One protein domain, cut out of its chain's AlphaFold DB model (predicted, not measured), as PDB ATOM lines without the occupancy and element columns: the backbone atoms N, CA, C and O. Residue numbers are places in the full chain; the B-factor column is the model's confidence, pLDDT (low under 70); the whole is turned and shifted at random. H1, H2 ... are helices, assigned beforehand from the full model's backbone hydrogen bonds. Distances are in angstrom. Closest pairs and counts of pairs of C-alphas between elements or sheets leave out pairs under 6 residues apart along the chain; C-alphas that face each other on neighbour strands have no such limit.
ATOM      1  N   PRO A  29      -7.812   2.835  -8.929       78.44
ATOM      2  CA  PRO A  29      -8.498   4.099  -9.186       78.44
ATOM      3  C   PRO A  29     -10.023   3.945  -9.175       78.44
ATOM      4  O   PRO A  29     -10.722   4.777  -8.601       78.44
ATOM      5  N   CYS A  30     -10.539   2.855  -9.757       77.81
ATOM      6  CA  CYS A  30     -11.977   2.599  -9.837       77.81
ATOM      7  C   CYS A  30     -12.580   2.390  -8.447       77.81
ATOM      8  O   CYS A  30     -13.629   2.951  -8.150       77.81
ATOM      9  N   TYR A  31     -11.901   1.631  -7.582       78.38
ATOM     10  CA  TYR A  31     -12.325   1.445  -6.196       78.38
ATOM     11  C   TYR A  31     -12.401   2.776  -5.437       78.38
ATOM     12  O   TYR A  31     -13.448   3.108  -4.884       78.38
ATOM     13  N   LEU A  32     -11.311   3.553  -5.444       79.06
ATOM     14  CA  LEU A  32     -11.258   4.825  -4.723       79.06
ATOM     15  C   LEU A  32     -12.329   5.793  -5.217       79.06
ATOM     16  O   LEU A  32     -12.993   6.443  -4.414       79.06
ATOM     17  N   CYS A  33     -12.553   5.849  -6.527       79.12
ATOM     18  CA  CYS A  33     -13.577   6.741  -7.029       79.12
ATOM     19  C   CYS A  33     -14.996   6.291  -6.673       79.12
ATOM     20  O   CYS A  33     -15.842   7.129  -6.384       79.12
ATOM     21  N   LEU A  34     -15.271   4.982  -6.642       77.19
ATOM     22  CA  LEU A  34     -16.561   4.466  -6.169       77.19
ATOM     23  C   LEU A  34     -16.799   4.762  -4.679       77.19
ATOM     24  O   LEU A  34     -17.949   4.858  -4.252       77.19
ATOM     25  N   ARG A  35     -15.727   4.967  -3.908       80.12
ATOM     26  CA  ARG A  35     -15.741   5.461  -2.520       80.12
ATOM     27  C   ARG A  35     -15.759   6.994  -2.418       80.12
ATOM     28  O   ARG A  35     -15.509   7.536  -1.347       80.12
ATOM     29  N   GLY A  36     -16.033   7.691  -3.521       76.56
ATOM     30  CA  GLY A  36     -16.227   9.140  -3.542       76.56
ATOM     31  C   GLY A  36     -14.946   9.968  -3.489       76.56
ATOM     32  O   GLY A  36     -15.012  11.128  -3.095       76.56
ATOM     33  N   TYR A  37     -13.792   9.400  -3.847       81.94
ATOM     34  CA  TYR A  37     -12.561  10.176  -3.996       81.94
ATOM     35  C   TYR A  37     -12.529  10.876  -5.355       81.94
ATOM     36  O   TYR A  37     -12.691  10.236  -6.395       81.94
ATOM     37  N   SER A  38     -12.191  12.165  -5.355       83.19
ATOM     38  CA  SER A  38     -11.944  12.919  -6.583       83.19
ATOM     39  C   SER A  38     -10.730  12.403  -7.366       83.19
ATOM     40  O   SER A  38      -9.790  11.851  -6.790       83.19
ATOM     41  N   ILE A  39     -10.677  12.664  -8.681       84.44
ATOM     42  CA  ILE A  39      -9.499  12.360  -9.523       84.44
ATOM     43  C   ILE A  39      -8.218  12.933  -8.911       84.44
ATOM     44  O   ILE A  39      -7.219  12.225  -8.830       84.44
ATOM     45  N   SER A  40      -8.250  14.171  -8.411       86.50
ATOM     46  CA  SER A  40      -7.100  14.806  -7.760       86.50
ATOM     47  C   SER A  40      -6.661  14.086  -6.479       86.50
ATOM     48  O   SER A  40      -5.464  13.984  -6.196       86.50
ATOM     49  N   GLU A  41      -7.602  13.581  -5.677       83.88
ATOM     50  CA  GLU A  41      -7.291  12.810  -4.468       83.88
ATOM     51  C   GLU A  41      -6.715  11.439  -4.807       83.88
ATOM     52  O   GLU A  41      -5.739  11.023  -4.181       83.88
ATOM     53  N   ILE A  42      -7.266  10.775  -5.822       83.81
ATOM     54  CA  ILE A  42      -6.763   9.501  -6.339       83.81
ATOM     55  C   ILE A  42      -5.351   9.689  -6.900       83.81
ATOM     56  O   ILE A  42      -4.434   8.987  -6.483       83.81
ATOM     57  N   ALA A  43      -5.140  10.678  -7.768       85.12
ATOM     58  CA  ALA A  43      -3.839  11.019  -8.343       85.12
ATOM     59  C   ALA A  43      -2.791  11.260  -7.246       85.12
ATOM     60  O   ALA A  43      -1.712  10.664  -7.250       85.12
ATOM     61  N   ARG A  44      -3.145  12.037  -6.214       85.19
ATOM     62  CA  ARG A  44      -2.281  12.272  -5.048       85.19
ATOM     63  C   ARG A  44      -2.013  11.007  -4.229       85.19
ATOM     64  O   ARG A  44      -0.908  10.853  -3.711       85.19
ATOM     65  N   ALA A  45      -3.012  10.145  -4.050       80.56
ATOM     66  CA  ALA A  45      -2.890   8.914  -3.273       80.56
ATOM     67  C   ALA A  45      -2.019   7.866  -3.977       80.56
ATOM     68  O   ALA A  45      -1.276   7.144  -3.310       80.56
ATOM     69  N   LEU A  46      -2.101   7.808  -5.307       81.81
ATOM     70  CA  LEU A  46      -1.377   6.845  -6.135       81.81
ATOM     71  C   LEU A  46      -0.025   7.373  -6.624       81.81
ATOM     72  O   LEU A  46       0.836   6.582  -6.987       81.81
ATOM     73  N   GLY A  47       0.208   8.686  -6.538       82.00
ATOM     74  CA  GLY A  47       1.424   9.308  -7.058       82.00
ATOM     75  C   GLY A  47       1.443   9.371  -8.586       82.00
ATOM     76  O   GLY A  47       2.521   9.342  -9.171       82.00
ATOM     77  N   GLU A  48       0.264   9.459  -9.201       86.19
ATOM     78  CA  GLU A  48       0.046   9.478 -10.651       86.19
ATOM     79  C   GLU A  48      -0.518  10.829 -11.112       86.19
ATOM     80  O   GLU A  48      -0.917  11.658 -10.290       86.19
ATOM     81  N   SER A  49      -0.547  11.077 -12.427       88.25
ATOM     82  CA  SER A  49      -1.175  12.286 -12.975       88.25
ATOM     83  C   SER A  49      -2.699  12.163 -13.041       88.25
ATOM     84  O   SER A  49      -3.250  11.080 -13.227       88.25
ATOM     85  N   GLU A  50      -3.396  13.295 -12.931       87.62
ATOM     86  CA  GLU A  50      -4.859  13.340 -13.067       87.62
ATOM     87  C   GLU A  50      -5.334  12.831 -14.437       87.62
ATOM     88  O   GLU A  50      -6.373  12.177 -14.511       87.62
ATOM     89  N   ASP A  51      -4.549  13.043 -15.498       86.88
ATOM     90  CA  ASP A  51      -4.835  12.530 -16.845       86.88
ATOM     91  C   ASP A  51      -4.815  10.993 -16.881       86.88
ATOM     92  O   ASP A  51      -5.758  10.370 -17.361       86.88
ATOM     93  N   VAL A  52      -3.786  10.362 -16.295       84.94
ATOM     94  CA  VAL A  52      -3.670   8.892 -16.229       84.94
ATOM     95  C   VAL A  52      -4.831   8.288 -15.440       84.94
ATOM     96  O   VAL A  52      -5.393   7.258 -15.827       84.94
ATOM     97  N   ILE A  53      -5.218   8.937 -14.341       84.56
ATOM     98  CA  ILE A  53      -6.368   8.519 -13.539       84.56
ATOM     99  C   ILE A  53      -7.667   8.673 -14.336       84.56
ATOM    100  O   ILE A  53      -8.463   7.736 -14.372       84.56
ATOM    101  N   SER A  54      -7.862   9.802 -15.020       83.31
ATOM    102  CA  SER A  54      -9.035  10.058 -15.866       83.31
ATOM    103  C   SER A  54      -9.187   8.997 -16.955       83.31
ATOM    104  O   SER A  54     -10.252   8.387 -17.073       83.31
ATOM    105  N   ASP A  55      -8.109   8.710 -17.687       83.69
ATOM    106  CA  ASP A  55      -8.086   7.706 -18.754       83.69
ATOM    107  C   ASP A  55      -8.396   6.305 -18.216       83.69
ATOM    108  O   ASP A  55      -9.183   5.554 -18.801       83.69
ATOM    109  N   THR A  56      -7.811   5.952 -17.069       80.94
ATOM    110  CA  THR A  56      -8.039   4.656 -16.420       80.94
ATOM    111  C   THR A  56      -9.497   4.497 -16.007       80.94
ATOM    112  O   THR A  56     -10.100   3.447 -16.240       80.94
ATOM    113  N   LEU A  57     -10.087   5.537 -15.425       79.25
ATOM    114  CA  LEU A  57     -11.476   5.524 -14.982       79.25
ATOM    115  C   LEU A  57     -12.437   5.487 -16.172       79.25
ATOM    116  O   LEU A  57     -13.356   4.668 -16.185       79.25
ATOM    117  N   GLN A  58     -12.186   6.274 -17.220       77.75
ATOM    118  CA  GLN A  58     -12.988   6.253 -18.443       77.75
ATOM    119  C   GLN A  58     -12.940   4.883 -19.133       77.75
ATOM    120  O   GLN A  58     -13.980   4.361 -19.536       77.75
ATOM    121  N   LYS A  59     -11.754   4.271 -19.234       78.50
ATOM    122  CA  LYS A  59     -11.563   2.955 -19.857       78.50
ATOM    123  C   LYS A  59     -12.281   1.833 -19.105       78.50
ATOM    124  O   LYS A  59     -12.822   0.935 -19.743       78.50
ATOM    125  N   ASN A  60     -12.242   1.854 -17.772       74.88
ATOM    126  CA  ASN A  60     -12.702   0.728 -16.953       74.88
ATOM    127  C   ASN A  60     -14.136   0.881 -16.436       74.88
ATOM    128  O   ASN A  60     -14.832  -0.121 -16.288       74.88
ATOM    129  N   LEU A  61     -14.586   2.107 -16.165       71.56
ATOM    130  CA  LEU A  61     -15.944   2.364 -15.683       71.56
ATOM    131  C   LEU A  61     -16.891   2.764 -16.812       71.56
ATOM    132  O   LEU A  61     -18.085   2.522 -16.692       71.56
ATOM    133  N   GLY A  62     -16.385   3.329 -17.915       58.56
ATOM    134  CA  GLY A  62     -17.166   3.540 -19.136       58.56
ATOM    135  C   GLY A  62     -18.366   4.487 -19.004       58.56
ATOM    136  O   GLY A  62     -19.210   4.498 -19.898       58.56
ATOM    137  N   PHE A  63     -18.466   5.274 -17.923       59.59
ATOM    138  CA  PHE A  63     -19.631   6.121 -17.655       59.59
ATOM    139  C   PHE A  63     -19.423   7.597 -18.028       59.59
ATOM    140  O   PHE A  63     -18.501   8.227 -17.508       59.59
ATOM    141  N   PRO A  64     -20.310   8.197 -18.853       49.41
ATOM    142  CA  PRO A  64     -20.165   9.579 -19.327       49.41
ATOM    143  C   PRO A  64     -20.238  10.660 -18.237       49.41
ATOM    144  O   PRO A  64     -19.754  11.761 -18.452       49.41
ATOM    145  N   GLY A  65     -20.860  10.374 -17.088       51.72
ATOM    146  CA  GLY A  65     -21.067  11.351 -16.004       51.72
ATOM    147  C   GLY A  65     -19.993  11.332 -14.917       51.72
ATOM    148  O   GLY A  65     -20.121  12.018 -13.907       51.72
ATOM    149  N   PHE A  66     -18.963  10.509 -15.090       55.50
ATOM    150  CA  PHE A  66     -17.962  10.277 -14.061       55.50
ATOM    151  C   PHE A  66     -16.996  11.458 -13.914       55.50
ATOM    152  O   PHE A  66     -16.668  11.839 -12.800       55.50
ATOM    153  N   SER A  67     -16.621  12.107 -15.020       53.97
ATOM    154  CA  SER A  67     -15.799  13.327 -15.025       53.97
ATOM    155  C   SER A  67     -16.435  14.502 -14.274       53.97
ATOM    156  O   SER A  67     -15.722  15.381 -13.800       53.97
ATOM    157  N   GLU A  68     -17.763  14.525 -14.153       54.31
ATOM    158  CA  GLU A  68     -18.509  15.610 -13.510       54.31
ATOM    159  C   GLU A  68     -18.821  15.335 -12.028       54.31
ATOM    160  O   GLU A  68     -19.232  16.252 -11.319       54.31
ATOM    161  N   ASN A  69     -18.638  14.100 -11.536       55.97
ATOM    162  CA  ASN A  69     -19.236  13.671 -10.266       55.97
ATOM    163  C   ASN A  69     -18.343  12.723  -9.442       55.97
ATOM    164  O   ASN A  69     -18.748  11.628  -9.058       55.97
ATOM    165  N   LEU A  70     -17.107  13.150  -9.179       58.38
ATOM    166  CA  LEU A  70     -16.063  12.305  -8.578       58.38
ATOM    167  C   LEU A  70     -16.085  12.254  -7.045       58.38
ATOM    168  O   LEU A  70     -15.442  11.398  -6.455       58.38
ATOM    169  N   ASN A  71     -16.844  13.134  -6.393       62.41
ATOM    170  CA  ASN A  71     -16.944  13.189  -4.928       62.41
ATOM    171  C   ASN A  71     -18.193  12.491  -4.380       62.41
ATOM    172  O   ASN A  71     -18.724  12.853  -3.331       62.41
ATOM    173  N   TYR A  72     -18.706  11.521  -5.131       67.56
ATOM    174  CA  TYR A  72     -19.946  10.839  -4.811       67.56
ATOM    175  C   TYR A  72     -19.647   9.429  -4.311       67.56
ATOM    176  O   TYR A  72     -19.379   8.529  -5.105       67.56
ATOM    177  N   ASP A  73     -19.678   9.229  -2.992       73.88
ATOM    178  CA  ASP A  73     -19.585   7.880  -2.433       73.88
ATOM    179  C   ASP A  73     -20.871   7.119  -2.788       73.88
ATOM    180  O   ASP A  73     -21.978   7.505  -2.388       73.88
ATOM    181  N   ILE A  74     -20.725   6.044  -3.565       72.31
ATOM    182  CA  ILE A  74     -21.852   5.268  -4.085       72.31
ATOM    183  C   ILE A  74     -22.627   4.537  -2.979       72.31
ATOM    184  O   ILE A  74     -23.804   4.223  -3.150       72.31
ATOM    185  N   LEU A  75     -21.998   4.260  -1.835       73.25
ATOM    186  CA  LEU A  75     -22.632   3.612  -0.690       73.25
ATOM    187  C   LEU A  75     -23.460   4.602   0.126       73.25
ATOM    188  O   LEU A  75     -24.548   4.242   0.595       73.25
ATOM    189  N   GLU A  76     -22.957   5.827   0.285       72.44
ATOM    190  CA  GLU A  76     -23.630   6.893   1.036       72.44
ATOM    191  C   GLU A  76     -24.770   7.526   0.238       72.44
ATOM    192  O   GLU A  76     -25.773   7.956   0.804       72.44
ATOM    193  N   ASN A  77     -24.662   7.516  -1.087       66.06
ATOM    194  CA  ASN A  77     -25.539   8.292  -1.935       66.06
ATOM    195  C   ASN A  77     -26.398   7.448  -2.893       66.06
ATOM    196  O   ASN A  77     -26.373   7.578  -4.120       66.06
ATOM    197  N   LYS A  78     -27.221   6.588  -2.298       61.12
ATOM    198  CA  LYS A  78     -28.146   5.699  -3.014       61.12
ATOM    199  C   LYS A  78     -29.101   6.447  -3.944       61.12
ATOM    200  O   LYS A  78     -29.348   5.987  -5.051       61.12
ATOM    201  N   GLU A  79     -29.644   7.580  -3.517       56.69
ATOM    202  CA  GLU A  79     -30.811   8.197  -4.162       56.69
ATOM    203  C   GLU A  79     -30.521   8.735  -5.571       56.69
ATOM    204  O   GLU A  79     -31.320   8.525  -6.478       56.69
ATOM    205  N   TYR A  80     -29.347   9.328  -5.795       54.81
ATOM    206  CA  TYR A  80     -29.002  10.000  -7.059       54.81
ATOM    207  C   TYR A  80     -28.720   9.042  -8.220       54.81
ATOM    208  O   TYR A  80     -28.823   9.412  -9.389       54.81
ATOM    209  N   LEU A  81     -28.366   7.796  -7.903       54.59
ATOM    210  CA  LEU A  81     -28.046   6.771  -8.890       54.59
ATOM    211  C   LEU A  81     -29.022   5.580  -8.851       54.59
ATOM    212  O   LEU A  81     -29.072   4.833  -9.820       54.59
ATOM    213  N   SER A  82     -29.840   5.411  -7.802       52.41
ATOM    214  CA  SER A  82     -30.719   4.236  -7.622       52.41
ATOM    215  C   SER A  82     -31.738   3.983  -8.738       52.41
ATOM    216  O   SER A  82     -32.173   2.840  -8.897       52.41
ATOM    217  N   GLU A  83     -32.092   5.005  -9.524       51.50
ATOM    218  CA  GLU A  83     -32.984   4.863 -10.683       51.50
ATOM    219  C   GLU A  83     -32.255   4.422 -11.966       51.50
ATOM    220  O   GLU A  83     -32.903   4.079 -12.953       51.50
ATOM    221  N   LYS A  84     -30.916   4.391 -11.966       55.94
ATOM    222  CA  LYS A  84     -30.086   4.052 -13.132       55.94
ATOM    223  C   LYS A  84     -29.530   2.628 -13.025       55.94
ATOM    224  O   LYS A  84     -29.071   2.210 -11.961       55.94
ATOM    225  N   GLU A  85     -29.533   1.880 -14.134       53.78
ATOM    226  CA  GLU A  85     -28.940   0.526 -14.222       53.78
ATOM    227  C   GLU A  85     -27.472   0.501 -13.761       53.78
ATOM    228  O   GLU A  85     -27.029  -0.435 -13.088       53.78
ATOM    229  N   ASP A  86     -26.767   1.592 -14.031       60.81
ATOM    230  CA  ASP A  86     -25.359   1.837 -13.738       60.81
ATOM    231  C   ASP A  86     -25.028   1.672 -12.250       60.81
ATOM    232  O   ASP A  86     -24.006   1.093 -11.889       60.81
ATOM    233  N   TYR A  87     -25.928   2.091 -11.358       63.81
ATOM    234  CA  TYR A  87     -25.723   2.003  -9.913       63.81
ATOM    235  C   TYR A  87     -25.581   0.569  -9.418       63.81
ATOM    236  O   TYR A  87     -24.670   0.248  -8.655       63.81
ATOM    237  N   ARG A  88     -26.481  -0.322  -9.851       65.00
ATOM    238  CA  ARG A  88     -26.470  -1.726  -9.415       65.00
ATOM    239  C   ARG A  88     -25.194  -2.419  -9.875       65.00
ATOM    240  O   ARG A  88     -24.620  -3.202  -9.121       65.00
ATOM    241  N   PHE A  89     -24.751  -2.101 -11.088       65.94
ATOM    242  CA  PHE A  89     -23.501  -2.600 -11.638       65.94
ATOM    243  C   PHE A  89     -22.291  -2.100 -10.837       65.94
ATOM    244  O   PHE A  89     -21.514  -2.918 -10.342       65.94
ATOM    245  N   LEU A  90     -22.173  -0.791 -10.615       66.88
ATOM    246  CA  LEU A  90     -21.055  -0.189  -9.885       66.88
ATOM    247  C   LEU A  90     -20.993  -0.640  -8.414       66.88
ATOM    248  O   LEU A  90     -19.916  -0.964  -7.919       66.88
ATOM    249  N   VAL A  91     -22.137  -0.780  -7.733       70.06
ATOM    250  CA  VAL A  91     -22.195  -1.365  -6.381       70.06
ATOM    251  C   VAL A  91     -21.774  -2.832  -6.392       70.06
ATOM    252  O   VAL A  91     -21.095  -3.275  -5.469       70.06
ATOM    253  N   SER A  92     -22.147  -3.605  -7.418       69.56
ATOM    254  CA  SER A  92     -21.705  -5.001  -7.530       69.56
ATOM    255  C   SER A  92     -20.192  -5.114  -7.726       69.56
ATOM    256  O   SER A  92     -19.575  -6.022  -7.173       69.56
ATOM    257  N   ILE A  93     -19.589  -4.177  -8.466       65.94
ATOM    258  CA  ILE A  93     -18.138  -4.077  -8.627       65.94
ATOM    259  C   ILE A  93     -17.490  -3.710  -7.290       65.94
ATOM    260  O   ILE A  93     -16.571  -4.399  -6.861       65.94
ATOM    261  N   LEU A  94     -17.995  -2.676  -6.607       70.62
ATOM    262  CA  LEU A  94     -17.461  -2.231  -5.319       70.62
ATOM    263  C   LEU A  94     -17.519  -3.339  -4.261       70.62
ATOM    264  O   LEU A  94     -16.516  -3.618  -3.616       70.62
ATOM    265  N   ARG A  95     -18.659  -4.027  -4.134       69.31
ATOM    266  CA  ARG A  95     -18.806  -5.152  -3.199       69.31
ATOM    267  C   ARG A  95     -17.875  -6.305  -3.533       69.31
ATOM    268  O   ARG A  95     -17.286  -6.872  -2.627       69.31
ATOM    269  N   LYS A  96     -17.687  -6.616  -4.818       64.38
ATOM    270  CA  LYS A  96     -16.683  -7.602  -5.229       64.38
ATOM    271  C   LYS A  96     -15.269  -7.177  -4.846       64.38
ATOM    272  O   LYS A  96     -14.482  -8.046  -4.520       64.38
ATOM    273  N   PHE A  97     -14.939  -5.887  -4.881       62.75
ATOM    274  CA  PHE A  97     -13.648  -5.411  -4.381       62.75
ATOM    275  C   PHE A  97     -13.524  -5.514  -2.857       62.75
ATOM    276  O   PHE A  97     -12.432  -5.785  -2.383       62.75
ATOM    277  N   GLU A  98     -14.607  -5.306  -2.102       63.72
ATOM    278  CA  GLU A  98     -14.600  -5.383  -0.631       63.72
ATOM    279  C   GLU A  98     -14.663  -6.820  -0.079       63.72
ATOM    280  O   GLU A  98     -14.176  -7.073   1.017       63.72
ATOM    281  N   GLU A  99     -15.276  -7.758  -0.807       60.97
ATOM    282  CA  GLU A  99     -15.346  -9.188  -0.453       60.97
ATOM    283  C   GLU A  99     -14.051  -9.958  -0.760       60.97
ATOM    284  O   GLU A  99     -13.899 -11.107  -0.337       60.97
ATOM    285  N   MET A 100     -13.161  -9.349  -1.540       53.16
ATOM    286  CA  MET A 100     -11.880  -9.903  -1.960       53.16
ATOM    287  C   MET A 100     -10.768  -9.576  -0.975       53.16
ATOM    288  O   MET A 100      -9.970 -10.507  -0.734       53.16
TER     289      MET A 100
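This is residues 29 to 100 of the 100 residues of an uncharacterized protein of Candidatus Methanofastidiosum methylthiophilus (UniProt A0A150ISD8). A short first helix, H1, sits in the middle of a small helical body, with H2 and H3 packed on it and meeting each other nearly at a right angle by the first residues of H3, 50 to 54, while the longest helix, H5, packs on H1 from another side. A 16-residue link, residues 62 to 77, leads from the last residue of H3, Leu 61, to the four-residue H4, which lies far from H2, near the beginning of H5. The printed part has 72 residues with five named helices, in the order H1, H2, H3, H4, H5, and no named strand; its class is all helix. It is compact, with a radius of gyration of the C-alphas of 11.7 A, and its rounded outline spans 33 by 28 by 20 A.

H1, residues 29 to 34, is the hub, touching three other helices. It touches H2, residues 39 to 46, at a steep tilt of 52 degrees, opposite ways; the closest C-alphas, of Pro 29 and Ile 42, are 6.3 A apart. It touches H3, residues 50 to 61, the same way at a tilt of 69 degrees, only just steep; the closest C-alphas, of Cys 30 and Leu 57, are 5.9 A apart. H3 touches H2 with residues 50 to 54 alone, about perpendicular at 81 degrees, and the closest C-alphas, of Ala 43 and Glu 50, are 5.4 A apart. H1 also touches H5, residues 85 to 98, at a steep tilt of 63 degrees, opposite ways; the closest C-alphas, of Tyr 31 and Leu 94, are 6.4 A apart. The helix packing is mostly crossed: of these four touching pairs, 0 are at a shallow tilt. H4, residues 78 to 81, is close to H5 but not clearly touching, with the C-alphas of Leu 81 and Tyr 87 closest at 5.4 A. H2 and H5 are apart, and H3 and H5 only just so, with 8.1 A between their closest C-alphas. Every O i to N i+4 pair is within hydrogen-bond range in H1, H2, H3 and H5; H4 is too short for such a pair.

H1 begins at C-alpha 29, (-8.498, 4.099, -9.186), and measures 8.6 A from first to last C-alpha. H2 measures 10.4 A and H3 15.8 A, with C-alpha 61 at (-15.944, 2.364, -15.683). H4 measures 6.0 A. H5 measures 20.6 A and ends at C-alpha 98, (-14.600, -5.383, -0.631).

The two C-alphas farthest apart, of Gly 47 and Glu 83, are 34.9 A apart. The printed part has no cut and ends at Met 100, the chain's last residue. The link from H3 to H4 is long; the other three are tight. The mean pLDDT of the printed part is 70.7, and 33 residues are under 70: residues 62 to 72, 77 to 90, 92 to 93 and 95 to 100.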